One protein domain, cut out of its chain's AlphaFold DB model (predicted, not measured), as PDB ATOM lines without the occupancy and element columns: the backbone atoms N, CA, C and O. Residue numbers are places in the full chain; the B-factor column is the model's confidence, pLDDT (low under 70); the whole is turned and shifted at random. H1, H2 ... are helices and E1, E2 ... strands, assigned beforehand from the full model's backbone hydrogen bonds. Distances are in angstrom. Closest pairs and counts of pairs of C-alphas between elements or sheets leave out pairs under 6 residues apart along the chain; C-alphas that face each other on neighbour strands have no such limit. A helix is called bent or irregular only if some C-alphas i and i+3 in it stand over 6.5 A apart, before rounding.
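What this domain is: This is residues 40 to 109, 116 to 201 and 1120 to 1173 of the 1177 residues of an uncharacterized protein of Verrucomicrobiales bacterium (UniProt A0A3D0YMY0). One long helix, H1, has a long, bent two-stranded ribbon, E8 and E9, wrapped round one side and strand E7 packed on another. The small sheet E1 E2 E3 sits at the end of H1, residues 66 to 71, with the short helix H3 over it; beyond, residues 104 to 109 stick out. The printed part has 210 residues with four named helices and nine named strands, in the order H1 E1 E2 H2 E3 H3 E4 E5 E6 E7 E8 H4 E9. The class is mixed, helices and strands; the sheet E1 - E2 - E3 and the pairs E4 - E5, E6 - E7 and E8 - E9 are antiparallel. The whole is compact, with a radius of gyration of the C-alphas of 19.6 A, yet elongated, 79 by 42 by 35 A.

Where its parts are: Find C-alpha 76 at (2.080, -39.026, 39.565), where E1, residues 76 to 80, begins; E2 is 92 to 96 and E3 131 to 134. Go back to C-alpha 40 at (21.062, 3.494, 60.531): H1 runs from there to residue 71, 45.7 A. H2 is 118 to 122, H3 145 to 151, E4 161 to 164, E5 177 to 179, E6 182 to 184 and E7 188 to 196, 28.0 A. E8, 1123 to 1139, spans 40.4 A and bends by 87 degrees at 1136; H4 is 1155 to 1160. E9, 1162 to 1172, spans 28.7 A and ends at (9.963, -19.700, 61.388).

How they stand to each other: In the sheet, look for N 77 and O 95 at 2.9 A in the hairpin E1 and E2, and N 132 and O 94 at 2.8 A between E2 and E3. H3, irregular with C-alphas 146 and 149 7.2 A apart, is on the sheet over E3, at a height of 8.6 A. H1 only grazes the sheet with residues 66 to 71, and H2 with 120 to 122. The closest C-alphas of H1 and E8 are Gln 49 and Ala 1125, 5.2 A; of H1 and E7, Asn 55 and Met 190, 5.8 A. H1 touches H4 with residues 68 to 71 alone, closest C-alphas Lys 69 and Tyr 1160, 5.2 A, at a steep tilt of 66 degrees, opposite ways. Between E8 and E9, N 1134 and O 1165 are 2.8 A apart. In the hairpins E4 and E5, and E6 and E7, find N 161 and O 179, and N 182 and O 190, each 2.8 A. Every O i to N i+4 pair is within hydrogen-bond range in H1 and H4; H2 has 0 of 1, with 2 of 2 at i+3, and H3 0 of 3, with 2 of 4.

The domain as a whole: The farthest C-alphas, Ile 40 and Ser 108, are 80.1 A apart. Residues 110 to 115 and 202 to 1119 are not printed; the gaps are 16.4 A and 45.6 A. The links E1 to E2, E4 to E5 and E8 to H4 are long. No printed residue is under pLDDT 70.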
ATOM      1  N   ILE A  40      20.470   3.978  61.791       78.12
ATOM      2  CA  ILE A  40      21.062   3.494  60.531       78.12
ATOM      3  C   ILE A  40      21.367   1.993  60.604       78.12
ATOM      4  O   ILE A  40      21.151   1.285  59.620       78.12
ATOM      5  N   ARG A  41      21.869   1.482  61.737       76.88
ATOM      6  CA  ARG A  41      22.087   0.035  61.921       76.88
ATOM      7  C   ARG A  41      20.765  -0.721  61.923       76.88
ATOM      8  O   ARG A  41      20.661  -1.700  61.198       76.88
ATOM      9  N   SER A  42      19.767  -0.234  62.658       78.56
ATOM     10  CA  SER A  42      18.414  -0.797  62.696       78.56
ATOM     11  C   SER A  42      17.777  -0.817  61.304       78.56
ATOM     12  O   SER A  42      17.302  -1.853  60.855       78.56
ATOM     13  N   SER A  43      17.875   0.284  60.552       80.31
ATOM     14  CA  SER A  43      17.387   0.382  59.173       80.31
ATOM     15  C   SER A  43      18.128  -0.564  58.221       80.31
ATOM     16  O   SER A  43      17.495  -1.242  57.417       80.31
ATOM     17  N   ARG A  44      19.461  -0.676  58.322       80.88
ATOM     18  CA  ARG A  44      20.247  -1.631  57.519       80.88
ATOM     19  C   ARG A  44      19.910  -3.082  57.853       80.88
ATOM     20  O   ARG A  44      19.787  -3.883  56.932       80.88
ATOM     21  N   GLN A  45      19.746  -3.403  59.135       82.44
ATOM     22  CA  GLN A  45      19.319  -4.720  59.607       82.44
ATOM     23  C   GLN A  45      17.906  -5.038  59.098       82.44
ATOM     24  O   GLN A  45      17.682  -6.115  58.560       82.44
ATOM     25  N   GLY A  46      16.981  -4.078  59.194       86.00
ATOM     26  CA  GLY A  46      15.615  -4.197  58.686       86.00
ATOM     27  C   GLY A  46      15.567  -4.417  57.175       86.00
ATOM     28  O   GLY A  46      14.852  -5.301  56.713       86.00
ATOM     29  N   ASN A  47      16.384  -3.689  56.406       88.12
ATOM     30  CA  ASN A  47      16.494  -3.880  54.957       88.12
ATOM     31  C   ASN A  47      17.076  -5.256  54.601       88.12
ATOM     32  O   ASN A  47      16.543  -5.926  53.722       88.12
ATOM     33  N   ALA A  48      18.134  -5.696  55.292       88.50
ATOM     34  CA  ALA A  48      18.719  -7.018  55.076       88.50
ATOM     35  C   ALA A  48      17.727  -8.140  55.427       88.50
ATOM     36  O   ALA A  48      17.612  -9.115  54.690       88.50
ATOM     37  N   GLN A  49      16.966  -7.986  56.516       92.44
ATOM     38  CA  GLN A  49      15.926  -8.939  56.899       92.44
ATOM     39  C   GLN A  49      14.789  -8.979  55.872       92.44
ATOM     40  O   GLN A  49      14.336 -10.061  55.511       92.44
ATOM     41  N   ALA A  50      14.352  -7.822  55.366       91.44
ATOM     42  CA  ALA A  50      13.337  -7.745  54.318       91.44
ATOM     43  C   ALA A  50      13.807  -8.412  53.013       91.44
ATOM     44  O   ALA A  50      13.026  -9.105  52.364       91.44
ATOM     45  N   GLU A  51      15.083  -8.255  52.650       93.00
ATOM     46  CA  GLU A  51      15.695  -8.934  51.502       93.00
ATOM     47  C   GLU A  51      15.781 -10.456  51.717       93.00
ATOM     48  O   GLU A  51      15.370 -11.217  50.844       93.00
ATOM     49  N   ALA A  52      16.205 -10.917  52.898       93.75
ATOM     50  CA  ALA A  52      16.206 -12.342  53.243       93.75
ATOM     51  C   ALA A  52      14.791 -12.950  53.181       93.75
ATOM     52  O   ALA A  52      14.593 -14.020  52.605       93.75
ATOM     53  N   GLN A  53      13.781 -12.240  53.698       95.12
ATOM     54  CA  GLN A  53      12.375 -12.638  53.599       95.12
ATOM     55  C   GLN A  53      11.872 -12.659  52.146       95.12
ATOM     56  O   GLN A  53      11.111 -13.552  51.770       95.12
ATOM     57  N   ALA A  54      12.285 -11.704  51.310       94.44
ATOM     58  CA  ALA A  54      11.951 -11.703  49.888       94.44
ATOM     59  C   ALA A  54      12.559 -12.917  49.168       94.44
ATOM     60  O   ALA A  54      11.854 -13.584  48.409       94.44
ATOM     61  N   ASN A  55      13.815 -13.259  49.470       95.75
ATOM     62  CA  ASN A  55      14.490 -14.439  48.926       95.75
ATOM     63  C   ASN A  55      13.823 -15.745  49.391       95.75
ATOM     64  O   ASN A  55      13.589 -16.631  48.572       95.75
ATOM     65  N   ALA A  56      13.415 -15.842  50.662       96.00
ATOM     66  CA  ALA A  56      12.687 -17.006  51.181       96.00
ATOM     67  C   ALA A  56      11.318 -17.179  50.498       96.00
ATOM     68  O   ALA A  56      10.936 -18.283  50.114       96.00
ATOM     69  N   ARG A  57      10.586 -16.079  50.272       96.12
ATOM     70  CA  ARG A  57       9.324 -16.100  49.511       96.12
ATOM     71  C   ARG A  57       9.536 -16.496  48.053       96.12
ATOM     72  O   ARG A  57       8.716 -17.234  47.515       96.12
ATOM     73  N   LEU A  58      10.609 -16.027  47.416       95.62
ATOM     74  CA  LEU A  58      10.958 -16.442  46.059       95.62
ATOM     75  C   LEU A  58      11.227 -17.952  46.001       95.62
ATOM     76  O   LEU A  58      10.654 -18.627  45.149       95.62
ATOM     77  N   ALA A  59      12.014 -18.488  46.940       96.69
ATOM     78  CA  ALA A  59      12.238 -19.927  47.064       96.69
ATOM     79  C   ALA A  59      10.931 -20.702  47.257       96.69
ATOM     80  O   ALA A  59      10.708 -21.688  46.560       96.69
ATOM     81  N   LEU A  60      10.029 -20.226  48.121       97.25
ATOM     82  CA  LEU A  60       8.712 -20.836  48.314       97.25
ATOM     83  C   LEU A  60       7.887 -20.865  47.015       97.25
ATOM     84  O   LEU A  60       7.300 -21.889  46.672       97.25
ATOM     85  N   MET A  61       7.864 -19.767  46.256       96.06
ATOM     86  CA  MET A  61       7.150 -19.709  44.975       96.06
ATOM     87  C   MET A  61       7.759 -20.657  43.931       96.06
ATOM     88  O   MET A  61       7.021 -21.299  43.182       96.06
ATOM     89  N   ILE A  62       9.089 -20.785  43.898       96.38
ATOM     90  CA  ILE A  62       9.791 -21.739  43.027       96.38
ATOM     91  C   ILE A  62       9.482 -23.179  43.442       96.38
ATOM     92  O   ILE A  62       9.231 -24.015  42.574       96.38
ATOM     93  N   ALA A  63       9.459 -23.473  44.742       97.25
ATOM     94  CA  ALA A  63       9.116 -24.788  45.271       97.25
ATOM     95  C   ALA A  63       7.700 -25.201  44.849       97.25
ATOM     96  O   ALA A  63       7.515 -26.270  44.273       97.25
ATOM     97  N   ILE A  64       6.709 -24.318  45.031       97.06
ATOM     98  CA  ILE A  64       5.322 -24.563  44.599       97.06
ATOM     99  C   ILE A  64       5.241 -24.733  43.076       97.06
ATOM    100  O   ILE A  64       4.529 -25.611  42.592       97.06
ATOM    101  N   GLY A  65       6.000 -23.945  42.306       95.94
ATOM    102  CA  GLY A  65       6.088 -24.099  40.853       95.94
ATOM    103  C   GLY A  65       6.652 -25.460  40.422       95.94
ATOM    104  O   GLY A  65       6.118 -26.082  39.503       95.94
ATOM    105  N   ASN A  66       7.688 -25.957  41.105       95.69
ATOM    106  CA  ASN A  66       8.253 -27.286  40.851       95.69
ATOM    107  C   ASN A  66       7.302 -28.405  41.286       95.69
ATOM    108  O   ASN A  66       7.114 -29.362  40.535       95.69
ATOM    109  N   LEU A  67       6.638 -28.259  42.435       97.00
ATOM    110  CA  LEU A  67       5.592 -29.181  42.878       97.00
ATOM    111  C   LEU A  67       4.476 -29.288  41.828       97.00
ATOM    112  O   LEU A  67       4.121 -30.387  41.407       97.00
ATOM    113  N   GLN A  68       3.987 -28.150  41.330       96.75
ATOM    114  CA  GLN A  68       2.976 -28.090  40.273       96.75
ATOM    115  C   GLN A  68       3.454 -28.761  38.978       96.75
ATOM    116  O   GLN A  68       2.708 -29.524  38.367       96.75
ATOM    117  N   LYS A  69       4.699 -28.497  38.562       95.25
ATOM    118  CA  LYS A  69       5.310 -29.058  37.349       95.25
ATOM    119  C   LYS A  69       5.472 -30.572  37.406       95.25
ATOM    120  O   LYS A  69       5.222 -31.241  36.407       95.25
ATOM    121  N   HIS A  70       5.916 -31.105  38.538       95.38
ATOM    122  CA  HIS A  70       6.313 -32.505  38.630       95.38
ATOM    123  C   HIS A  70       5.196 -33.406  39.171       95.38
ATOM    124  O   HIS A  70       5.008 -34.494  38.630       95.38
ATOM    125  N   ALA A  71       4.412 -32.948  40.153       96.19
ATOM    126  CA  ALA A  71       3.403 -33.756  40.850       96.19
ATOM    127  C   ALA A  71       1.940 -33.413  40.496       96.19
ATOM    128  O   ALA A  71       1.023 -34.094  40.954       96.19
ATOM    129  N   GLY A  72       1.677 -32.372  39.695       95.12
ATOM    130  CA  GLY A  72       0.306 -31.893  39.464       95.12
ATOM    131  C   GLY A  72      -0.589 -32.810  38.620       95.12
ATOM    132  O   GLY A  72      -1.807 -32.838  38.826       95.12
ATOM    133  N   SER A  73      -0.013 -33.604  37.711       94.75
ATOM    134  CA  SER A  73      -0.752 -34.622  36.940       94.75
ATOM    135  C   SER A  73      -1.341 -35.699  37.859       94.75
ATOM    136  O   SER A  73      -0.704 -36.074  38.840       94.75
ATOM    137  N   ASP A  74      -2.539 -36.210  37.539       94.44
ATOM    138  CA  ASP A  74      -3.172 -37.321  38.274       94.44
ATOM    139  C   ASP A  74      -2.287 -38.584  38.279       94.44
ATOM    140  O   ASP A  74      -2.262 -39.305  39.268       94.44
ATOM    141  N   MET A  75      -1.474 -38.783  37.234       94.62
ATOM    142  CA  MET A  75      -0.630 -39.968  37.006       94.62
ATOM    143  C   MET A  75       0.761 -39.849  37.646       94.62
ATOM    144  O   MET A  75       1.787 -40.182  37.039       94.62
ATOM    145  N   ARG A  76       0.828 -39.249  38.836       95.75
ATOM    146  CA  ARG A  76       2.080 -39.026  39.565       95.75
ATOM    147  C   ARG A  76       2.007 -39.649  40.940       95.75
ATOM    148  O   ARG A  76       1.005 -39.523  41.636       95.75
ATOM    149  N   ILE A  77       3.109 -40.287  41.283       97.25
ATOM    150  CA  ILE A  77       3.355 -41.025  42.512       97.25
ATOM    151  C   ILE A  77       4.412 -40.255  43.284       97.25
ATOM    152  O   ILE A  77       5.327 -39.694  42.679       97.25
ATOM    153  N   THR A  78       4.300 -40.236  44.602       97.94
ATOM    154  CA  THR A  78       5.300 -39.629  45.479       97.94
ATOM    155  C   THR A  78       5.748 -40.646  46.508       97.94
ATOM    156  O   THR A  78       4.947 -41.446  46.992       97.94
ATOM    157  N   ALA A  79       7.038 -40.630  46.821       97.88
ATOM    158  CA  ALA A  79       7.619 -41.529  47.807       97.88
ATOM    159  C   ALA A  79       8.824 -40.870  48.493       97.88
ATOM    160  O   ALA A  79       9.511 -40.052  47.860       97.88
ATOM    161  N   PRO A  80       9.072 -41.186  49.773       96.81
ATOM    162  CA  PRO A  80      10.245 -40.714  50.485       96.81
ATOM    163  C   PRO A  80      11.500 -41.372  49.907       96.81
ATOM    164  O   PRO A  80      11.451 -42.442  49.308       96.81
ATOM    165  N   ALA A  81      12.638 -40.706  50.030       95.12
ATOM    166  CA  ALA A  81      13.860 -41.135  49.366       95.12
ATOM    167  C   ALA A  81      14.473 -42.425  49.915       95.12
ATOM    168  O   ALA A  81      15.135 -43.150  49.173       95.12
ATOM    169  N   ASP A  82      14.240 -42.707  51.193       93.81
ATOM    170  CA  ASP A  82      14.734 -43.898  51.880       93.81
ATOM    171  C   ASP A  82      14.045 -45.191  51.408       93.81
ATOM    172  O   ASP A  82      14.495 -46.286  51.734       93.81
ATOM    173  N   ILE A  83      12.995 -45.081  50.581       94.38
ATOM    174  CA  ILE A  83      12.415 -46.217  49.855       94.38
ATOM    175  C   ILE A  83      13.354 -46.760  48.770       94.38
ATOM    176  O   ILE A  83      13.264 -47.928  48.414       94.38
ATOM    177  N   VAL A  84      14.218 -45.904  48.210       92.56
ATOM    178  CA  VAL A  84      15.182 -46.285  47.167       92.56
ATOM    179  C   VAL A  84      16.433 -46.869  47.812       92.56
ATOM    180  O   VAL A  84      16.960 -47.875  47.346       92.56
ATOM    181  N   ASP A  85      16.908 -46.221  48.873       91.75
ATOM    182  CA  ASP A  85      18.052 -46.650  49.671       91.75
ATOM    183  C   ASP A  85      17.925 -46.035  51.071       91.75
ATOM    184  O   ASP A  85      17.898 -44.812  51.211       91.75
ATOM    185  N   ASP A  86      17.876 -46.868  52.111       90.44
ATOM    186  CA  ASP A  86      17.681 -46.449  53.510       90.44
ATOM    187  C   ASP A  86      18.767 -45.464  54.010       90.44
ATOM    188  O   ASP A  86      18.569 -44.665  54.929       90.44
ATOM    189  N   SER A  87      19.934 -45.437  53.356       91.31
ATOM    190  CA  SER A  87      20.998 -44.479  53.662       91.31
ATOM    191  C   SER A  87      20.713 -43.058  53.160       91.31
ATOM    192  O   SER A  87      21.397 -42.116  53.589       91.31
ATOM    193  N   TYR A  88      19.715 -42.858  52.297       93.50
ATOM    194  CA  TYR A  88      19.425 -41.560  51.695       93.50
ATOM    195  C   TYR A  88      18.887 -40.543  52.715       93.50
ATOM    196  O   TYR A  88      18.333 -40.900  53.758       93.50
ATOM    197  N   PRO A  89      19.139 -39.238  52.494       93.31
ATOM    198  CA  PRO A  89      18.593 -38.170  53.330       93.31
ATOM    199  C   PRO A  89      17.084 -38.004  53.129       93.31
ATOM    200  O   PRO A  89      16.542 -38.413  52.107       93.31
ATOM    201  N   ALA A  90      16.418 -37.348  54.085       93.62
ATOM    202  CA  ALA A  90      14.985 -37.079  54.018       93.62
ATOM    203  C   ALA A  90      14.650 -36.183  52.810       93.62
ATOM    204  O   ALA A  90      14.813 -34.962  52.839       93.62
ATOM    205  N   GLY A  91      14.189 -36.803  51.727       94.62
ATOM    206  CA  GLY A  91      13.783 -36.151  50.487       94.62
ATOM    207  C   GLY A  91      12.529 -36.800  49.918       94.62
ATOM    208  O   GLY A  91      12.193 -37.928  50.268       94.62
ATOM    209  N   LEU A  92      11.835 -36.077  49.042       97.19
ATOM    210  CA  LEU A  92      10.600 -36.530  48.411       97.19
ATOM    211  C   LEU A  92      10.791 -36.629  46.900       97.19
ATOM    212  O   LEU A  92      11.126 -35.634  46.250       97.19
ATOM    213  N   GLY A  93      10.592 -37.819  46.346       96.75
ATOM    214  CA  GLY A  93      10.690 -38.073  44.913       96.75
ATOM    215  C   GLY A  93       9.323 -38.112  44.241       96.75
ATOM    216  O   GLY A  93       8.299 -38.329  44.893       96.75
ATOM    217  N   VAL A  94       9.314 -37.920  42.921       97.62
ATOM    218  CA  VAL A  94       8.126 -38.053  42.073       97.62
ATOM    219  C   VAL A  94       8.379 -39.078  40.971       97.62
ATOM    220  O   VAL A  94       9.397 -39.001  40.284       97.62
ATOM    221  N   TRP A  95       7.424 -39.979  40.748       97.62
ATOM    222  CA  TRP A  95       7.445 -40.979  39.677       97.62
ATOM    223  C   TRP A  95       6.202 -40.879  38.784       97.62
ATOM    224  O   TRP A  95       5.141 -40.417  39.208       97.62
ATOM    225  N   ARG A  96       6.325 -41.324  37.530       96.81
ATOM    226  CA  ARG A  96       5.178 -41.680  36.684       96.81
ATOM    227  C   ARG A  96       4.605 -43.013  37.150       96.81
ATOM    228  O   ARG A  96       5.366 -43.898  37.529       96.81
ATOM    229  N   SER A  97       3.287 -43.166  37.068       96.56
ATOM    230  CA  SER A  97       2.644 -44.469  37.241       96.56
ATOM    231  C   SER A  97       2.971 -45.422  36.077       96.56
ATOM    232  O   SER A  97       3.720 -45.074  35.153       96.56
ATOM    233  N   TRP A  98       2.399 -46.632  36.088       95.25
ATOM    234  CA  TRP A  98       2.555 -47.584  34.982       95.25
ATOM    235  C   TRP A  98       1.938 -47.104  33.663       95.25
ATOM    236  O   TRP A  98       2.395 -47.542  32.606       95.25
ATOM    237  N   GLU A  99       0.949 -46.202  33.699       94.75
ATOM    238  CA  GLU A  99       0.307 -45.590  32.521       94.75
ATOM    239  C   GLU A  99      -0.140 -46.634  31.461       94.75
ATOM    240  O   GLU A  99      -0.130 -46.358  30.263       94.75
ATOM    241  N   GLY A 100      -0.510 -47.849  31.899       93.38
ATOM    242  CA  GLY A 100      -0.943 -48.974  31.056       93.38
ATOM    243  C   GLY A 100       0.131 -50.018  30.704       93.38
ATOM    244  O   GLY A 100      -0.166 -51.060  30.124       93.38
ATOM    245  N   SER A 101       1.399 -49.792  31.046       94.25
ATOM    246  CA  SER A 101       2.494 -50.717  30.680       94.25
ATOM    247  C   SER A 101       2.500 -52.063  31.423       94.25
ATOM    248  O   SER A 101       3.264 -52.956  31.065       94.25
ATOM    249  N   ASP A 102       1.646 -52.228  32.428       95.44
ATOM    250  CA  ASP A 102       1.523 -53.407  33.290       95.44
ATOM    251  C   ASP A 102       0.456 -54.413  32.814       95.44
ATOM    252  O   ASP A 102       0.174 -55.407  33.486       95.44
ATOM    253  N   HIS A 103      -0.128 -54.206  31.629       96.19
ATOM    254  CA  HIS A 103      -1.103 -55.126  31.043       96.19
ATOM    255  C   HIS A 103      -1.109 -55.110  29.507       96.19
ATOM    256  O   HIS A 103      -0.503 -54.266  28.846       96.19
ATOM    257  N   GLN A 104      -1.784 -56.094  28.902       95.81
ATOM    258  CA  GLN A 104      -1.866 -56.224  27.447       95.81
ATOM    259  C   GLN A 104      -2.669 -55.071  26.829       95.81
ATOM    260  O   GLN A 104      -3.866 -54.939  27.072       95.81
ATOM    261  N   GLN A 105      -2.022 -54.282  25.971       93.75
ATOM    262  CA  GLN A 105      -2.617 -53.086  25.361       93.75
ATOM    263  C   GLN A 105      -3.468 -53.362  24.111       93.75
ATOM    264  O   GLN A 105      -4.195 -52.487  23.658       93.75
ATOM    265  N   SER A 106      -3.403 -54.559  23.522       92.69
ATOM    266  CA  SER A 106      -4.164 -54.888  22.308       92.69
ATOM    267  C   SER A 106      -4.479 -56.382  22.193       92.69
ATOM    268  O   SER A 106      -3.948 -57.209  22.935       92.69
ATOM    269  N   GLY A 107      -5.338 -56.736  21.233       93.31
ATOM    270  CA  GLY A 107      -5.742 -58.116  20.960       93.31
ATOM    271  C   GLY A 107      -6.970 -58.560  21.758       93.31
ATOM    272  O   GLY A 107      -7.616 -57.778  22.442       93.31
ATOM    273  N   SER A 108      -7.320 -59.845  21.664       91.75
ATOM    274  CA  SER A 108      -8.519 -60.398  22.318       91.75
ATOM    275  C   SER A 108      -8.424 -60.481  23.846       91.75
ATOM    276  O   SER A 108      -9.427 -60.752  24.501       91.75
ATOM    277  N   LEU A 109      -7.229 -60.288  24.406       95.19
ATOM    278  CA  LEU A 109      -6.942 -60.358  25.840       95.19
ATOM    279  C   LEU A 109      -6.509 -58.992  26.395       95.19
ATOM    280  O   LEU A 109      -5.817 -58.930  27.409       95.19
ATOM    281  N   PRO A 116       5.254 -56.112  34.936       94.75
ATOM    282  CA  PRO A 116       5.804 -54.819  34.547       94.75
ATOM    283  C   PRO A 116       7.339 -54.831  34.594       94.75
ATOM    284  O   PRO A 116       7.956 -55.667  35.259       94.75
ATOM    285  N   ASP A 117       7.977 -53.870  33.918       95.00
ATOM    286  CA  ASP A 117       9.417 -53.634  34.075       95.00
ATOM    287  C   ASP A 117       9.694 -52.908  35.400       95.00
ATOM    288  O   ASP A 117       9.799 -51.682  35.458       95.00
ATOM    289  N   TYR A 118       9.827 -53.680  36.481       95.12
ATOM    290  CA  TYR A 118      10.162 -53.151  37.806       95.12
ATOM    291  C   TYR A 118      11.484 -52.360  37.821       95.12
ATOM    292  O   TYR A 118      11.637 -51.456  38.641       95.12
ATOM    293  N   SER A 119      12.420 -52.628  36.897       93.81
ATOM    294  CA  SER A 119      13.704 -51.914  36.836       93.81
ATOM    295  C   SER A 119      13.568 -50.463  36.362       93.81
ATOM    296  O   SER A 119      14.414 -49.625  36.684       93.81
ATOM    297  N   ALA A 120      12.479 -50.132  35.658       95.12
ATOM    298  CA  ALA A 120      12.200 -48.782  35.173       95.12
ATOM    299  C   ALA A 120      12.011 -47.762  36.313       95.12
ATOM    300  O   ALA A 120      12.183 -46.562  36.099       95.12
ATOM    301  N   LYS A 121      11.712 -48.214  37.541       94.75
ATOM    302  CA  LYS A 121      11.599 -47.353  38.735       94.75
ATOM    303  C   LYS A 121      12.901 -46.623  39.085       94.75
ATOM    304  O   LYS A 121      12.849 -45.527  39.639       94.75
ATOM    305  N   ASN A 122      14.043 -47.209  38.715       92.50
ATOM    306  CA  ASN A 122      15.383 -46.702  39.021       92.50
ATOM    307  C   ASN A 122      16.006 -45.877  37.882       92.50
ATOM    308  O   ASN A 122      17.165 -45.478  37.974       92.50
ATOM    309  N   LYS A 123      15.251 -45.627  36.808       93.44
ATOM    310  CA  LYS A 123      15.683 -44.854  35.638       93.44
ATOM    311  C   LYS A 123      14.893 -43.550  35.550       93.44
ATOM    312  O   LYS A 123      13.720 -43.509  35.941       93.44
ATOM    313  N   SER A 124      15.516 -42.497  35.027       92.88
ATOM    314  CA  SER A 124      14.829 -41.235  34.741       92.88
ATOM    315  C   SER A 124      13.879 -41.390  33.551       92.88
ATOM    316  O   SER A 124      14.022 -42.287  32.723       92.88
ATOM    317  N   VAL A 125      12.909 -40.484  33.428       92.06
ATOM    318  CA  VAL A 125      11.987 -40.451  32.277       92.06
ATOM    319  C   VAL A 125      12.716 -40.300  30.929       92.06
ATOM    320  O   VAL A 125      12.177 -40.725  29.907       92.06
ATOM    321  N   SER A 126      13.908 -39.694  30.891       89.81
ATOM    322  CA  SER A 126      14.688 -39.554  29.652       89.81
ATOM    323  C   SER A 126      15.277 -40.885  29.157       89.81
ATOM    324  O   SER A 126      15.475 -41.035  27.951       89.81
ATOM    325  N   ASP A 127      15.477 -41.855  30.058       90.62
ATOM    326  CA  ASP A 127      15.992 -43.208  29.799       90.62
ATOM    327  C   ASP A 127      14.882 -44.278  29.891       90.62
ATOM    328  O   ASP A 127      15.069 -45.364  30.440       90.62
ATOM    329  N   ASP A 128      13.681 -43.939  29.408       89.25
ATOM    330  CA  ASP A 128      12.486 -44.809  29.422       89.25
ATOM    331  C   ASP A 128      12.098 -45.319  30.829       89.25
ATOM    332  O   ASP A 128      11.482 -46.368  31.017       89.25
ATOM    333  N   GLY A 129      12.490 -44.563  31.855       94.94
ATOM    334  CA  GLY A 129      12.201 -44.839  33.249       94.94
ATOM    335  C   GLY A 129      10.941 -44.163  33.777       94.94
ATOM    336  O   GLY A 129      10.188 -43.486  33.071       94.94
ATOM    337  N   ARG A 130      10.715 -44.338  35.081       95.62
ATOM    338  CA  ARG A 130       9.557 -43.787  35.796       95.62
ATOM    339  C   ARG A 130       9.917 -42.618  36.706       95.62
ATOM    340  O   ARG A 130       9.013 -41.867  37.059       95.62
ATOM    341  N   PHE A 131      11.184 -42.415  37.064       96.75
ATOM    342  CA  PHE A 131      11.587 -41.340  37.972       96.75
ATOM    343  C   PHE A 131      11.562 -39.965  37.292       96.75
ATOM    344  O   PHE A 131      12.160 -39.769  36.234       96.75
ATOM    345  N   VAL A 132      10.857 -39.006  37.897       95.44
ATOM    346  CA  VAL A 132      10.643 -37.660  37.345       95.44
ATOM    347  C   VAL A 132      11.611 -36.643  37.941       95.44
ATOM    348  O   VAL A 132      12.267 -35.939  37.180       95.44
ATOM    349  N   SER A 133      11.626 -36.480  39.270       95.62
ATOM    350  CA  SER A 133      12.493 -35.512  39.959       95.62
ATOM    351  C   SER A 133      12.436 -35.645  41.484       95.62
ATOM    352  O   SER A 133      11.448 -36.139  42.030       95.62
ATOM    353  N   TRP A 134      13.463 -35.125  42.161       96.19
ATOM    354  CA  TRP A 134      13.456 -34.836  43.596       96.19
ATOM    355  C   TRP A 134      12.882 -33.438  43.860       96.19
ATOM    356  O   TRP A 134      13.253 -32.462  43.207       96.19
ATOM    357  N   LEU A 135      11.999 -33.309  44.849       96.56
ATOM    358  CA  LEU A 135      11.371 -32.039  45.224       96.56
ATOM    359  C   LEU A 135      12.239 -31.249  46.218       96.56
ATOM    360  O   LEU A 135      11.852 -30.998  47.362       96.56
ATOM    361  N   VAL A 136      13.417 -30.830  45.753       96.12
ATOM    362  CA  VAL A 136      14.391 -30.034  46.513       96.12
ATOM    363  C   VAL A 136      15.132 -29.039  45.612       96.12
ATOM    364  O   VAL A 136      15.334 -29.288  44.421       96.12
ATOM    365  N   SER A 137      15.565 -27.902  46.164       94.62
ATOM    366  CA  SER A 137      16.406 -26.947  45.435       94.62
ATOM    367  C   SER A 137      17.741 -27.571  45.025       94.62
ATOM    368  O   SER A 137      18.391 -28.222  45.840       94.62
ATOM    369  N   GLY A 138      18.178 -27.313  43.792       88.44
ATOM    370  CA  GLY A 138      19.425 -27.859  43.246       88.44
ATOM    371  C   GLY A 138      19.251 -29.106  42.381       88.44
ATOM    372  O   GLY A 138      20.220 -29.498  41.746       88.44
ATOM    373  N   ALA A 139      18.051 -29.694  42.315       86.81
ATOM    374  CA  ALA A 139      17.780 -30.814  41.417       86.81
ATOM    375  C   ALA A 139      17.974 -30.418  39.938       86.81
ATOM    376  O   ALA A 139      17.470 -29.381  39.489       86.81
ATOM    377  N   ASP A 140      18.701 -31.258  39.198       77.69
ATOM    378  CA  ASP A 140      19.021 -31.057  37.785       77.69
ATOM    379  C   ASP A 140      17.804 -31.245  36.866       77.69
ATOM    380  O   ASP A 140      16.733 -31.703  37.265       77.69
ATOM    381  N   SER A 141      17.960 -30.880  35.588       74.94
ATOM    382  CA  SER A 141      16.904 -31.039  34.581       74.94
ATOM    383  C   SER A 141      16.619 -32.492  34.191       74.94
ATOM    384  O   SER A 141      15.547 -32.752  33.648       74.94
ATOM    385  N   ASP A 142      17.568 -33.400  34.430       80.31
ATOM    386  CA  ASP A 142      17.440 -34.842  34.184       80.31
ATOM    387  C   ASP A 142      18.030 -35.637  35.363       80.31
ATOM    388  O   ASP A 142      19.145 -36.149  35.274       80.31
ATOM    389  N   PRO A 143      17.340 -35.637  36.514       84.62
ATOM    390  CA  PRO A 143      17.874 -36.203  37.740       84.62
ATOM    391  C   PRO A 143      17.751 -37.729  37.740       84.62
ATOM    392  O   PRO A 143      16.758 -38.298  37.278       84.62
ATOM    393  N   LEU A 144      18.727 -38.392  38.348       87.38
ATOM    394  CA  LEU A 144      18.675 -39.804  38.692       87.38
ATOM    395  C   LEU A 144      18.273 -39.979  40.165       87.38
ATOM    396  O   LEU A 144      18.577 -39.125  41.007       87.38
ATOM    397  N   PRO A 145      17.647 -41.114  40.533       87.62
ATOM    398  CA  PRO A 145      17.368 -41.413  41.937       87.62
ATOM    399  C   PRO A 145      18.626 -41.329  42.820       87.62
ATOM    400  O   PRO A 145      18.556 -40.858  43.951       87.62
ATOM    401  N   GLY A 146      19.790 -41.707  42.278       88.94
ATOM    402  CA  GLY A 146      21.084 -41.671  42.967       88.94
ATOM    403  C   GLY A 146      21.656 -40.285  43.281       88.94
ATOM    404  O   GLY A 146      22.625 -40.200  44.031       88.94
ATOM    405  N   ASP A 147      21.078 -39.201  42.758       88.94
ATOM    406  CA  ASP A 147      21.659 -37.861  42.900       88.94
ATOM    407  C   ASP A 147      21.355 -37.210  44.258       88.94
ATOM    408  O   ASP A 147      22.053 -36.281  44.677       88.94
ATOM    409  N   LEU A 148      20.338 -37.687  44.986       90.31
ATOM    410  CA  LEU A 148      19.836 -37.025  46.194       90.31
ATOM    411  C   LEU A 148      20.889 -36.791  47.295       90.31
ATOM    412  O   LEU A 148      20.897 -35.689  47.856       90.31
ATOM    413  N   PRO A 149      21.807 -37.729  47.609       90.69
ATOM    414  CA  PRO A 149      22.844 -37.495  48.614       90.69
ATOM    415  C   PRO A 149      23.779 -36.325  48.278       90.69
ATOM    416  O   PRO A 149      24.498 -35.846  49.155       90.69
ATOM    417  N   SER A 150      23.816 -35.857  47.025       89.56
ATOM    418  CA  SER A 150      24.551 -34.646  46.643       89.56
ATOM    419  C   SER A 150      23.778 -33.352  46.940       89.56
ATOM    420  O   SER A 150      24.407 -32.322  47.193       89.56
ATOM    421  N   LEU A 151      22.443 -33.427  46.975       91.12
ATOM    422  CA  LEU A 151      21.516 -32.303  47.138       91.12
ATOM    423  C   LEU A 151      21.204 -32.000  48.610       91.12
ATOM    424  O   LEU A 151      21.081 -30.834  48.983       91.12
ATOM    425  N   ILE A 152      21.097 -33.038  49.449       93.81
ATOM    426  CA  ILE A 152      20.747 -32.917  50.872       93.81
ATOM    427  C   ILE A 152      21.855 -33.502  51.751       93.81
ATOM    428  O   ILE A 152      22.337 -34.613  51.518       93.81
ATOM    429  N   ARG A 153      22.241 -32.777  52.806       92.25
ATOM    430  CA  ARG A 153      23.144 -33.267  53.860       92.25
ATOM    431  C   ARG A 153      22.360 -33.545  55.145       92.25
ATOM    432  O   ARG A 153      21.563 -32.712  55.565       92.25
ATOM    433  N   LYS A 154      22.633 -34.695  55.776       90.19
ATOM    434  CA  LYS A 154      22.062 -35.111  57.077       90.19
ATOM    435  C   LYS A 154      22.686 -34.393  58.279       90.19
ATOM    436  O   LYS A 154      22.200 -34.518  59.390       90.19
ATOM    437  N   VAL A 155      23.792 -33.682  58.068       88.88
ATOM    438  CA  VAL A 155      24.521 -32.957  59.112       88.88
ATOM    439  C   VAL A 155      24.954 -31.587  58.592       88.88
ATOM    440  O   VAL A 155      25.150 -31.439  57.377       88.88
ATOM    441  N   PRO A 156      25.156 -30.600  59.483       88.00
ATOM    442  CA  PRO A 156      25.679 -29.298  59.096       88.00
ATOM    443  C   PRO A 156      27.020 -29.431  58.367       88.00
ATOM    444  O   PRO A 156      27.943 -30.098  58.837       88.00
ATOM    445  N   SER A 157      27.156 -28.763  57.223       88.06
ATOM    446  CA  SER A 157      28.404 -28.710  56.461       88.06
ATOM    447  C   SER A 157      28.708 -27.287  55.991       88.06
ATOM    448  O   SER A 157      27.835 -26.416  55.959       88.06
ATOM    449  N   THR A 158      29.968 -27.005  55.656       85.19
ATOM    450  CA  THR A 158      30.368 -25.662  55.219       85.19
ATOM    451  C   THR A 158      29.613 -25.268  53.949       85.19
ATOM    452  O   THR A 158      29.734 -25.931  52.924       85.19
ATOM    453  N   GLY A 159      28.866 -24.163  54.008       84.62
ATOM    454  CA  GLY A 159      28.105 -23.643  52.869       84.62
ATOM    455  C   GLY A 159      26.680 -24.189  52.734       84.62
ATOM    456  O   GLY A 159      26.001 -23.816  51.781       84.62
ATOM    457  N   THR A 160      26.203 -25.019  53.669       91.50
ATOM    458  CA  THR A 160      24.791 -25.425  53.722       91.50
ATOM    459  C   THR A 160      23.984 -24.583  54.709       91.50
ATOM    460  O   THR A 160      24.506 -24.154  55.738       91.50
ATOM    461  N   ALA A 161      22.703 -24.379  54.414       91.81
ATOM    462  CA  ALA A 161      21.725 -23.783  55.313       91.81
ATOM    463  C   ALA A 161      20.804 -24.871  55.900       91.81
ATOM    464  O   ALA A 161      20.371 -25.752  55.148       91.81
ATOM    465  N   PRO A 162      20.484 -24.810  57.207       94.00
ATOM    466  CA  PRO A 162      19.537 -25.732  57.818       94.00
ATOM    467  C   PRO A 162      18.115 -25.399  57.352       94.00
ATOM    468  O   PRO A 162      17.711 -24.234  57.351       94.00
ATOM    469  N   ILE A 163      17.372 -26.422  56.934       94.19
ATOM    470  CA  ILE A 163      15.940 -26.341  56.602       94.19
ATOM    471  C   ILE A 163      15.100 -27.087  57.647       94.19
ATOM    472  O   ILE A 163      13.992 -26.662  57.983       94.19
ATOM    473  N   LEU A 164      15.643 -28.203  58.135       92.44
ATOM    474  CA  LEU A 164      15.100 -29.044  59.193       92.44
ATOM    475  C   LEU A 164      16.281 -29.566  60.026       92.44
ATOM    476  O   LEU A 164      17.137 -30.265  59.487       92.44
ATOM    477  N   ALA A 165      16.363 -29.202  61.294       90.25
ATOM    478  CA  ALA A 165      17.456 -29.504  62.209       90.25
ATOM    479  C   ALA A 165      16.918 -29.666  63.650       90.25
ATOM    480  O   ALA A 165      15.761 -30.042  63.850       90.25
ATOM    481  N   GLU A 166      17.780 -29.440  64.645       85.56
ATOM    482  CA  GLU A 166      17.531 -29.689  66.076       85.56
ATOM    483  C   GLU A 166      16.363 -28.862  66.646       85.56
ATOM    484  O   GLU A 166      15.756 -29.271  67.623       85.56
ATOM    485  N   GLY A 167      15.985 -27.734  66.029       83.75
ATOM    486  CA  GLY A 167      14.833 -26.939  66.472       83.75
ATOM    487  C   GLY A 167      13.464 -27.517  66.090       83.75
ATOM    488  O   GLY A 167      12.436 -27.037  66.564       83.75
ATOM    489  N   THR A 168      13.415 -28.516  65.200       85.25
ATOM    490  CA  THR A 168      12.165 -29.190  64.789       85.25
ATOM    491  C   THR A 168      12.108 -30.664  65.192       85.25
ATOM    492  O   THR A 168      11.019 -31.221  65.311       85.25
ATOM    493  N   LEU A 169      13.258 -31.321  65.309       88.50
ATOM    494  CA  LEU A 169      13.363 -32.764  65.499       88.50
ATOM    495  C   LEU A 169      13.817 -33.081  66.923       88.50
ATOM    496  O   LEU A 169      14.601 -32.328  67.490       88.50
ATOM    497  N   ALA A 170      13.396 -34.229  67.460       85.19
ATOM    498  CA  ALA A 170      13.994 -34.761  68.685       85.19
ATOM    499  C   ALA A 170      15.511 -34.942  68.523       85.19
ATOM    500  O   ALA A 170      15.976 -35.341  67.452       85.19
ATOM    501  N   ASP A 171      16.268 -34.793  69.614       81.62
ATOM    502  CA  ASP A 171      17.730 -34.977  69.643       81.62
ATOM    503  C   ASP A 171      18.188 -36.337  69.077       81.62
ATOM    504  O   ASP A 171      19.295 -36.475  68.550       81.62
ATOM    505  N   SER A 172      17.346 -37.370  69.184       83.75
ATOM    506  CA  SER A 172      17.623 -38.711  68.663       83.75
ATOM    507  C   SER A 172      17.383 -38.871  67.156       83.75
ATOM    508  O   SER A 172      17.855 -39.850  66.574       83.75
ATOM    509  N   ASP A 173      16.642 -37.965  66.514       85.62
ATOM    510  CA  ASP A 173      16.274 -38.081  65.102       85.62
ATOM    511  C   ASP A 173      17.357 -37.487  64.186       85.62
ATOM    512  O   ASP A 173      17.582 -36.279  64.102       85.62
ATOM    513  N   GLN A 174      18.028 -38.366  63.440       87.12
ATOM    514  CA  GLN A 174      19.119 -38.001  62.534       87.12
ATOM    515  C   GLN A 174      18.647 -37.560  61.139       87.12
ATOM    516  O   GLN A 174      19.472 -37.289  60.259       87.12
ATOM    517  N   ARG A 175      17.334 -37.483  60.892       90.25
ATOM    518  CA  ARG A 175      16.738 -37.126  59.593       90.25
ATOM    519  C   ARG A 175      16.729 -35.607  59.348       90.25
ATOM    520  O   ARG A 175      15.730 -35.056  58.880       90.25
ATOM    521  N   GLN A 176      17.842 -34.927  59.639       92.94
ATOM    522  CA  GLN A 176      18.017 -33.497  59.361       92.94
ATOM    523  C   GLN A 176      18.179 -33.227  57.854       92.94
ATOM    524  O   GLN A 176      18.636 -34.075  57.083       92.94
ATOM    525  N   VAL A 177      17.843 -32.004  57.439       95.00
ATOM    526  CA  VAL A 177      17.903 -31.521  56.056       95.00
ATOM    527  C   VAL A 177      18.692 -30.215  56.011       95.00
ATOM    528  O   VAL A 177      18.204 -29.149  56.396       95.00
ATOM    529  N   HIS A 178      19.904 -30.296  55.468       95.44
ATOM    530  CA  HIS A 178      20.765 -29.151  55.176       95.44
ATOM    531  C   HIS A 178      20.997 -29.051  53.668       95.44
ATOM    532  O   HIS A 178      21.401 -30.029  53.036       95.44
ATOM    533  N   LEU A 179      20.755 -27.873  53.089       95.25
ATOM    534  CA  LEU A 179      20.814 -27.648  51.638       95.25
ATOM    535  C   LEU A 179      21.878 -26.626  51.266       95.25
ATOM    536  O   LEU A 179      22.128 -25.693  52.024       95.25
ATOM    537  N   VAL A 180      22.457 -26.747  50.071       92.88
ATOM    538  CA  VAL A 180      23.325 -25.708  49.498       92.88
ATOM    539  C   VAL A 180      22.445 -24.601  48.894       92.88
ATOM    540  O   VAL A 180      21.712 -24.878  47.941       92.88
ATOM    541  N   PRO A 181      22.486 -23.353  49.403       92.25
ATOM    542  CA  PRO A 181      21.682 -22.266  48.853       92.25
ATOM    543  C   PRO A 181      22.097 -21.900  47.425       92.25
ATOM    544  O   PRO A 181      23.282 -21.765  47.124       92.25
ATOM    545  N   GLN A 182      21.113 -21.689  46.556       92.44
ATOM    546  CA  GLN A 182      21.290 -21.207  45.189       92.44
ATOM    547  C   GLN A 182      21.328 -19.675  45.169       92.44
ATOM    548  O   GLN A 182      20.501 -19.022  45.809       92.44
ATOM    549  N   GLU A 183      22.270 -19.088  44.429       91.12
ATOM    550  CA  GLU A 183      22.435 -17.629  44.347       91.12
ATOM    551  C   GLU A 183      21.226 -16.935  43.699       91.12
ATOM    552  O   GLU A 183      20.700 -17.368  42.671       91.12
ATOM    553  N   VAL A 184      20.836 -15.793  44.267       86.75
ATOM    554  CA  VAL A 184      19.807 -14.880  43.755       86.75
ATOM    555  C   VAL A 184      20.475 -13.543  43.436       86.75
ATOM    556  O   VAL A 184      20.599 -12.651  44.277       86.75
ATOM    557  N   GLY A 185      20.940 -13.397  42.194       80.31
ATOM    558  CA  GLY A 185      21.713 -12.223  41.780       80.31
ATOM    559  C   GLY A 185      23.061 -12.133  42.508       80.31
ATOM    560  O   GLY A 185      23.708 -13.146  42.736       80.31
ATOM    561  N   SER A 186      23.507 -10.918  42.845       70.00
ATOM    562  CA  SER A 186      24.769 -10.675  43.571       70.00
ATOM    563  C   SER A 186      24.590 -10.383  45.068       70.00
ATOM    564  O   SER A 186      25.572 -10.095  45.750       70.00
ATOM    565  N   GLY A 187      23.348 -10.391  45.567       80.19
ATOM    566  CA  GLY A 187      22.986  -9.868  46.890       80.19
ATOM    567  C   GLY A 187      22.319 -10.866  47.835       80.19
ATOM    568  O   GLY A 187      22.017 -10.500  48.966       80.19
ATOM    569  N   GLY A 188      22.093 -12.120  47.438       90.06
ATOM    570  CA  GLY A 188      21.445 -13.098  48.309       90.06
ATOM    571  C   GLY A 188      21.446 -14.512  47.753       90.06
ATOM    572  O   GLY A 188      21.874 -14.742  46.627       90.06
ATOM    573  N   ALA A 189      20.956 -15.455  48.550       93.88
ATOM    574  CA  ALA A 189      20.796 -16.850  48.154       93.88
ATOM    575  C   ALA A 189      19.519 -17.442  48.762       93.88
ATOM    576  O   ALA A 189      18.935 -16.870  49.688       93.88
ATOM    577  N   MET A 190      19.068 -18.572  48.225       95.44
ATOM    578  CA  MET A 190      17.819 -19.213  48.624       95.44
ATOM    579  C   MET A 190      17.890 -20.740  48.518       95.44
ATOM    580  O   MET A 190      18.628 -21.273  47.696       95.44
ATOM    581  N   ALA A 191      17.108 -21.451  49.324       96.81
ATOM    582  CA  ALA A 191      16.976 -22.910  49.259       96.81
ATOM    583  C   ALA A 191      15.546 -23.327  49.616       96.81
ATOM    584  O   ALA A 191      14.834 -22.578  50.287       96.81
ATOM    585  N   TRP A 192      15.108 -24.504  49.176       97.25
ATOM    586  CA  TRP A 192      13.774 -25.014  49.497       97.25
ATOM    587  C   TRP A 192      13.717 -26.540  49.484       97.25
ATOM    588  O   TRP A 192      14.475 -27.202  48.776       97.25
ATOM    589  N   TRP A 193      12.782 -27.081  50.258       97.56
ATOM    590  CA  TRP A 193      12.543 -28.510  50.439       97.56
ATOM    591  C   TRP A 193      11.047 -28.778  50.600       97.56
ATOM    592  O   TRP A 193      10.330 -27.964  51.190       97.56
ATOM    593  N   ILE A 194      10.579 -29.913  50.080       97.56
ATOM    594  CA  ILE A 194       9.178 -30.332  50.162       97.56
ATOM    595  C   ILE A 194       9.089 -31.722  50.788       97.56
ATOM    596  O   ILE A 194       9.827 -32.631  50.413       97.56
ATOM    597  N   CYS A 195       8.132 -31.886  51.695       95.25
ATOM    598  CA  CYS A 195       7.759 -33.151  52.316       95.25
ATOM    599  C   CYS A 195       6.283 -33.462  52.038       95.25
ATOM    600  O   CYS A 195       5.463 -32.545  51.948       95.25
ATOM    601  N   GLY A 196       5.956 -34.746  51.884       96.56
ATOM    602  CA  GLY A 196       4.587 -35.227  51.727       96.56
ATOM    603  C   GLY A 196       3.957 -35.448  53.097       96.56
ATOM    604  O   GLY A 196       4.545 -36.117  53.944       96.56
ATOM    605  N   ASP A 197       2.780 -34.878  53.333       96.12
ATOM    606  CA  ASP A 197       2.085 -35.033  54.613       96.12
ATOM    607  C   ASP A 197       1.090 -36.205  54.612       96.12
ATOM    608  O   ASP A 197       0.678 -36.638  55.685       96.12
ATOM    609  N   ASN A 198       0.737 -36.774  53.450       96.88
ATOM    610  CA  ASN A 198      -0.072 -37.999  53.392       96.88
ATOM    611  C   ASN A 198       0.752 -39.258  53.708       96.88
ATOM    612  O   ASN A 198       0.179 -40.316  53.928       96.88
ATOM    613  N   GLN A 199       2.081 -39.163  53.775       95.81
ATOM    614  CA  GLN A 199       2.954 -40.233  54.280       95.81
ATOM    615  C   GLN A 199       2.963 -40.326  55.817       95.81
ATOM    616  O   GLN A 199       3.548 -41.251  56.376       95.81
ATOM    617  N   LYS A 200       2.330 -39.376  56.509       96.50
ATOM    618  CA  LYS A 200       2.324 -39.258  57.969       96.50
ATOM    619  C   LYS A 200       0.959 -39.638  58.528       96.50
ATOM    620  O   LYS A 200      -0.058 -39.511  57.841       96.50
ATOM    621  N   ALA A 201       0.913 -40.031  59.796       95.56
ATOM    622  CA  ALA A 201      -0.350 -40.164  60.501       95.56
ATOM    623  C   ALA A 201      -1.008 -38.787  60.623       95.56
ATOM    624  O   ALA A 201      -0.355 -37.789  60.939       95.56
ATOM    625  N   ASP A1120      30.874  -8.962  49.345       77.19
ATOM    626  CA  ASP A1120      31.989  -9.857  49.679       77.19
ATOM    627  C   ASP A1120      31.538 -11.290  50.035       77.19
ATOM    628  O   ASP A1120      32.369 -12.118  50.400       77.19
ATOM    629  N   GLY A1121      30.235 -11.586  49.937       76.00
ATOM    630  CA  GLY A1121      29.638 -12.882  50.268       76.00
ATOM    631  C   GLY A1121      29.203 -13.040  51.729       76.00
ATOM    632  O   GLY A1121      28.597 -14.055  52.070       76.00
ATOM    633  N   THR A1122      29.450 -12.057  52.604       85.00
ATOM    634  CA  THR A1122      29.080 -12.150  54.028       85.00
ATOM    635  C   THR A1122      27.564 -12.123  54.219       85.00
ATOM    636  O   THR A1122      26.902 -11.174  53.794       85.00
ATOM    637  N   VAL A1123      27.003 -13.114  54.919       88.31
ATOM    638  CA  VAL A1123      25.567 -13.171  55.244       88.31
ATOM    639  C   VAL A1123      25.200 -12.074  56.250       88.31
ATOM    640  O   VAL A1123      25.760 -12.000  57.341       88.31
ATOM    641  N   ARG A1124      24.246 -11.213  55.881       89.69
ATOM    642  CA  ARG A1124      23.736 -10.098  56.698       89.69
ATOM    643  C   ARG A1124      22.485 -10.463  57.491       89.69
ATOM    644  O   ARG A1124      22.297  -9.946  58.588       89.69
ATOM    645  N   ALA A1125      21.624 -11.296  56.917       92.25
ATOM    646  CA  ALA A1125      20.347 -11.692  57.497       92.25
ATOM    647  C   ALA A1125      19.864 -13.016  56.895       92.25
ATOM    648  O   ALA A1125      20.223 -13.345  55.763       92.25
ATOM    649  N   ARG A1126      19.027 -13.738  57.649       94.44
ATOM    650  CA  ARG A1126      18.434 -15.029  57.281       94.44
ATOM    651  C   ARG A1126      16.939 -15.030  57.588       94.44
ATOM    652  O   ARG A1126      16.502 -14.388  58.544       94.44
ATOM    653  N   ALA A1127      16.167 -15.750  56.788       96.00
ATOM    654  CA  ALA A1127      14.743 -15.947  57.002       96.00
ATOM    655  C   ALA A1127      14.319 -17.351  56.561       96.00
ATOM    656  O   ALA A1127      14.774 -17.843  55.529       96.00
ATOM    657  N   TRP A1128      13.397 -17.942  57.319       97.31
ATOM    658  CA  TRP A1128      12.803 -19.247  57.047       97.31
ATOM    659  C   TRP A1128      11.286 -19.139  57.057       97.31
ATOM    660  O   TRP A1128      10.716 -18.436  57.892       97.31
ATOM    661  N   CYS A1129      10.618 -19.839  56.151       96.62
ATOM    662  CA  CYS A1129       9.166 -19.947  56.165       96.62
ATOM    663  C   CYS A1129       8.703 -21.372  55.879       96.62
ATOM    664  O   CYS A1129       9.389 -22.149  55.215       96.62
ATOM    665  N   GLU A1130       7.517 -21.686  56.390       95.56
ATOM    666  CA  GLU A1130       6.825 -22.955  56.203       95.56
ATOM    667  C   GLU A1130       5.436 -22.680  55.628       95.56
ATOM    668  O   GLU A1130       4.741 -21.751  56.059       95.56
ATOM    669  N   ALA A1131       5.031 -23.474  54.646       96.69
ATOM    670  CA  ALA A1131       3.705 -23.410  54.059       96.69
ATOM    671  C   ALA A1131       3.152 -24.814  53.839       96.69
ATOM    672  O   ALA A1131       3.837 -25.666  53.271       96.69
ATOM    673  N   THR A1132       1.894 -25.038  54.213       96.00
ATOM    674  CA  THR A1132       1.163 -26.232  53.789       96.00
ATOM    675  C   THR A1132       0.480 -25.942  52.460       96.00
ATOM    676  O   THR A1132      -0.215 -24.933  52.290       96.00
ATOM    677  N   VAL A1133       0.677 -26.837  51.502       97.31
ATOM    678  CA  VAL A1133       0.166 -26.745  50.139       97.31
ATOM    679  C   VAL A1133      -0.683 -27.974  49.869       97.31
ATOM    680  O   VAL A1133      -0.249 -29.098  50.096       97.31
ATOM    681  N   ARG A1134      -1.901 -27.759  49.378       96.31
ATOM    682  CA  ARG A1134      -2.873 -28.817  49.120       96.31
ATOM    683  C   ARG A1134      -3.313 -28.797  47.667       96.31
ATOM    684  O   ARG A1134      -3.556 -27.732  47.095       96.31
ATOM    685  N   ARG A1135      -3.418 -29.975  47.072       95.69
ATOM    686  CA  ARG A1135      -3.990 -30.182  45.747       95.69
ATOM    687  C   ARG A1135      -5.493 -29.932  45.779       95.69
ATOM    688  O   ARG A1135      -6.172 -30.357  46.708       95.69
ATOM    689  N   THR A1136      -6.022 -29.250  44.774       95.12
ATOM    690  CA  THR A1136      -7.462 -29.002  44.631       95.12
ATOM    691  C   THR A1136      -8.049 -29.862  43.521       95.12
ATOM    692  O   THR A1136      -7.321 -30.298  42.630       95.12
ATOM    693  N   ARG A1137      -9.375 -30.055  43.518       94.81
ATOM    694  CA  ARG A1137     -10.070 -30.678  42.378       94.81
ATOM    695  C   ARG A1137      -9.834 -29.918  41.070       94.81
ATOM    696  O   ARG A1137      -9.748 -30.543  40.021       94.81
ATOM    697  N   ASP A1138      -9.683 -28.599  41.122       95.81
ATOM    698  CA  ASP A1138      -9.611 -27.773  39.918       95.81
ATOM    699  C   ASP A1138      -8.313 -27.960  39.138       95.81
ATOM    700  O   ASP A1138      -7.218 -28.046  39.704       95.81
ATOM    701  N   PHE A1139      -8.431 -27.941  37.814       96.50
ATOM    702  CA  PHE A1139      -7.287 -27.840  36.923       96.50
ATOM    703  C   PHE A1139      -6.632 -26.452  36.977       96.50
ATOM    704  O   PHE A1139      -7.227 -25.458  37.402       96.50
ATOM    705  N   LEU A1140      -5.364 -26.370  36.557       94.81
ATOM    706  CA  LEU A1140      -4.640 -25.099  36.544       94.81
ATOM    707  C   LEU A1140      -5.303 -24.083  35.600       94.81
ATOM    708  O   LEU A1140      -5.527 -22.938  36.004       94.81
ATOM    709  N   ASP A1141      -5.638 -24.517  34.382       95.38
ATOM    710  CA  ASP A1141      -6.512 -23.809  33.446       95.38
ATOM    711  C   ASP A1141      -7.964 -24.281  33.662       95.38
ATOM    712  O   ASP A1141      -8.264 -25.440  33.360       95.38
ATOM    713  N   PRO A1142      -8.863 -23.413  34.165       94.62
ATOM    714  CA  PRO A1142     -10.229 -23.787  34.535       94.62
ATOM    715  C   PRO A1142     -11.145 -24.050  33.332       94.62
ATOM    716  O   PRO A1142     -12.321 -24.321  33.518       94.62
ATOM    717  N   THR A1143     -10.645 -23.938  32.095       94.69
ATOM    718  CA  THR A1143     -11.426 -24.299  30.902       94.69
ATOM    719  C   THR A1143     -11.630 -25.813  30.775       94.69
ATOM    720  O   THR A1143     -12.552 -26.243  30.088       94.69
ATOM    721  N   ASP A1144     -10.742 -26.624  31.362       94.62
ATOM    722  CA  ASP A1144     -11.052 -28.035  31.598       94.62
ATOM    723  C   ASP A1144     -11.820 -28.122  32.924       94.62
ATOM    724  O   ASP A1144     -11.302 -27.717  33.967       94.62
ATOM    725  N   GLU A1145     -13.045 -28.643  32.871       93.75
ATOM    726  CA  GLU A1145     -13.906 -28.806  34.045       93.75
ATOM    727  C   GLU A1145     -13.277 -29.746  35.085       93.75
ATOM    728  O   GLU A1145     -12.595 -30.722  34.757       93.75
ATOM    729  N   ALA A1146     -13.499 -29.462  36.367       93.38
ATOM    730  CA  ALA A1146     -12.838 -30.178  37.459       93.38
ATOM    731  C   ALA A1146     -13.334 -31.629  37.650       93.38
ATOM    732  O   ALA A1146     -12.589 -32.476  38.152       93.38
ATOM    733  N   ASP A1147     -14.566 -31.925  37.238       92.56
ATOM    734  CA  ASP A1147     -15.219 -33.241  37.264       92.56
ATOM    735  C   ASP A1147     -15.004 -34.057  35.976       92.56
ATOM    736  O   ASP A1147     -15.542 -35.157  35.848       92.56
ATOM    737  N   MET A1148     -14.182 -33.558  35.045       90.19
ATOM    738  CA  MET A1148     -13.867 -34.246  33.796       90.19
ATOM    739  C   MET A1148     -13.387 -35.684  34.048       90.19
ATOM    740  O   MET A1148     -12.485 -35.938  34.848       90.19
ATOM    741  N   THR A1149     -13.992 -36.625  33.325       85.38
ATOM    742  CA  THR A1149     -13.730 -38.072  33.420       85.38
ATOM    743  C   THR A1149     -12.718 -38.564  32.383       85.38
ATOM    744  O   THR A1149     -12.296 -39.714  32.422       85.38
ATOM    745  N   THR A1150     -12.310 -37.685  31.465       84.38
ATOM    746  CA  THR A1150     -11.312 -37.922  30.417       84.38
ATOM    747  C   THR A1150     -10.023 -37.143  30.687       84.38
ATOM    748  O   THR A1150      -9.959 -36.299  31.577       84.38
ATOM    749  N   GLN A1151      -8.989 -37.365  29.871       86.88
ATOM    750  CA  GLN A1151      -7.760 -36.570  29.948       86.88
ATOM    751  C   GLN A1151      -8.015 -35.082  29.665       86.88
ATOM    752  O   GLN A1151      -8.820 -34.761  28.784       86.88
ATOM    753  N   PRO A1152      -7.271 -34.177  30.330       91.00
ATOM    754  CA  PRO A1152      -7.398 -32.743  30.115       91.00
ATOM    755  C   PRO A1152      -7.125 -32.366  28.656       91.00
ATOM    756  O   PRO A1152      -6.207 -32.889  28.013       91.00
ATOM    757  N   THR A1153      -7.896 -31.418  28.121       90.88
ATOM    758  CA  THR A1153      -7.775 -31.008  26.718       90.88
ATOM    759  C   THR A1153      -6.706 -29.937  26.524       90.88
ATOM    760  O   THR A1153      -6.025 -29.926  25.488       90.88
ATOM    761  N   LYS A1154      -6.502 -29.065  27.519       94.50
ATOM    762  CA  LYS A1154      -5.561 -27.941  27.435       94.50
ATOM    763  C   LYS A1154      -4.119 -28.399  27.605       94.50
ATOM    764  O   LYS A1154      -3.799 -29.195  28.482       94.50
ATOM    765  N   SER A1155      -3.211 -27.838  26.803       93.44
ATOM    766  CA  SER A1155      -1.769 -28.118  26.903       93.44
ATOM    767  C   SER A1155      -1.205 -27.785  28.288       93.44
ATOM    768  O   SER A1155      -0.365 -28.526  28.803       93.44
ATOM    769  N   THR A1156      -1.717 -26.720  28.914       94.44
ATOM    770  CA  THR A1156      -1.402 -26.340  30.295       94.44
ATOM    771  C   THR A1156      -1.722 -27.477  31.262       94.44
ATOM    772  O   THR A1156      -0.845 -27.908  32.001       94.44
ATOM    773  N   ASN A1157      -2.931 -28.032  31.209       94.50
ATOM    774  CA  ASN A1157      -3.367 -29.083  32.132       94.50
ATOM    775  C   ASN A1157      -2.759 -30.453  31.810       94.50
ATOM    776  O   ASN A1157      -2.465 -31.213  32.725       94.50
ATOM    777  N   LYS A1158      -2.462 -30.752  30.540       91.25
ATOM    778  CA  LYS A1158      -1.679 -31.947  30.170       91.25
ATOM    779  C   LYS A1158      -0.278 -31.944  30.784       91.25
ATOM    780  O   LYS A1158       0.255 -33.002  31.098       91.25
ATOM    781  N   THR A1159       0.312 -30.759  30.944       90.31
ATOM    782  CA  THR A1159       1.660 -30.601  31.504       90.31
ATOM    783  C   THR A1159       1.628 -30.489  33.027       90.31
ATOM    784  O   THR A1159       2.395 -31.161  33.707       90.31
ATOM    785  N   TYR A1160       0.742 -29.644  33.556       93.50
ATOM    786  CA  TYR A1160       0.741 -29.226  34.959       93.50
ATOM    787  C   TYR A1160      -0.374 -29.860  35.797       93.50
ATOM    788  O   TYR A1160      -0.279 -29.844  37.014       93.50
ATOM    789  N   GLY A1161      -1.410 -30.442  35.194       94.75
ATOM    790  CA  GLY A1161      -2.497 -31.123  35.899       94.75
ATOM    791  C   GLY A1161      -3.327 -30.227  36.824       94.75
ATOM    792  O   GLY A1161      -3.662 -29.089  36.482       94.75
ATOM    793  N   ARG A1162      -3.705 -30.780  37.982       95.19
ATOM    794  CA  ARG A1162      -4.553 -30.113  38.981       95.19
ATOM    795  C   ARG A1162      -3.778 -29.082  39.777       95.19
ATOM    796  O   ARG A1162      -2.596 -29.266  40.059       95.19
ATOM    797  N   ARG A1163      -4.451 -27.998  40.144       96.19
ATOM    798  CA  ARG A1163      -3.871 -26.858  40.845       96.19
ATOM    799  C   ARG A1163      -3.495 -27.223  42.282       96.19
ATOM    800  O   ARG A1163      -4.236 -27.902  42.988       96.19
ATOM    801  N   PHE A1164      -2.366 -26.694  42.732       96.88
ATOM    802  CA  PHE A1164      -2.005 -26.636  44.144       96.88
ATOM    803  C   PHE A1164      -2.320 -25.261  44.735       96.88
ATOM    804  O   PHE A1164      -2.062 -24.226  44.116       96.88
ATOM    805  N   LYS A1165      -2.862 -25.242  45.954       95.06
ATOM    806  CA  LYS A1165      -3.188 -24.027  46.703       95.06
ATOM    807  C   LYS A1165      -2.502 -24.052  48.062       95.06
ATOM    808  O   LYS A1165      -2.528 -25.054  48.769       95.06
ATOM    809  N   MET A1166      -1.911 -22.925  48.441       95.44
ATOM    810  CA  MET A1166      -1.398 -22.720  49.792       95.44
ATOM    811  C   MET A1166      -2.573 -22.583  50.765       95.44
ATOM    812  O   MET A1166      -3.441 -21.732  50.562       95.44
ATOM    813  N   VAL A1167      -2.602 -23.428  51.793       92.81
ATOM    814  CA  VAL A1167      -3.649 -23.430  52.828       92.81
ATOM    815  C   VAL A1167      -3.172 -22.799  54.135       92.81
ATOM    816  O   VAL A1167      -3.984 -22.243  54.869       92.81
ATOM    817  N   SER A1168      -1.864 -22.813  54.398       92.06
ATOM    818  CA  SER A1168      -1.248 -22.165  55.559       92.06
ATOM    819  C   SER A1168       0.109 -21.556  55.188       92.06
ATOM    820  O   SER A1168       0.771 -22.008  54.252       92.06
ATOM    821  N   PHE A1169       0.517 -20.512  55.914       94.62
ATOM    822  CA  PHE A1169       1.838 -19.892  55.802       94.62
ATOM    823  C   PHE A1169       2.267 -19.344  57.160       94.62
ATOM    824  O   PHE A1169       1.491 -18.643  57.815       94.62
ATOM    825  N   ARG A1170       3.523 -19.584  57.541       93.31
ATOM    826  CA  ARG A1170       4.144 -18.961  58.712       93.31
ATOM    827  C   ARG A1170       5.633 -18.693  58.500       93.31
ATOM    828  O   ARG A1170       6.301 -19.369  57.720       93.31
ATOM    829  N   TRP A1171       6.145 -17.693  59.210       95.31
ATOM    830  CA  TRP A1171       7.584 -17.485  59.369       95.31
ATOM    831  C   TRP A1171       8.091 -18.365  60.509       95.31
ATOM    832  O   TRP A1171       7.398 -18.482  61.516       95.31
ATOM    833  N   LEU A1172       9.278 -18.942  60.345       93.00
ATOM    834  CA  LEU A1172       9.963 -19.700  61.388       93.00
ATOM    835  C   LEU A1172      11.051 -18.826  62.022       93.00
ATOM    836  O   LEU A1172      11.761 -18.090  61.323       93.00
ATOM    837  N   SER A1173      11.165 -18.898  63.342       91.12
ATOM    838  CA  SER A1173      12.319 -18.381  64.078       91.12
ATOM    839  C   SER A1173      13.530 -19.307  63.913       91.12
ATOM    840  O   SER A1173      13.398 -20.434  63.449       91.12
TER     841      SER A1173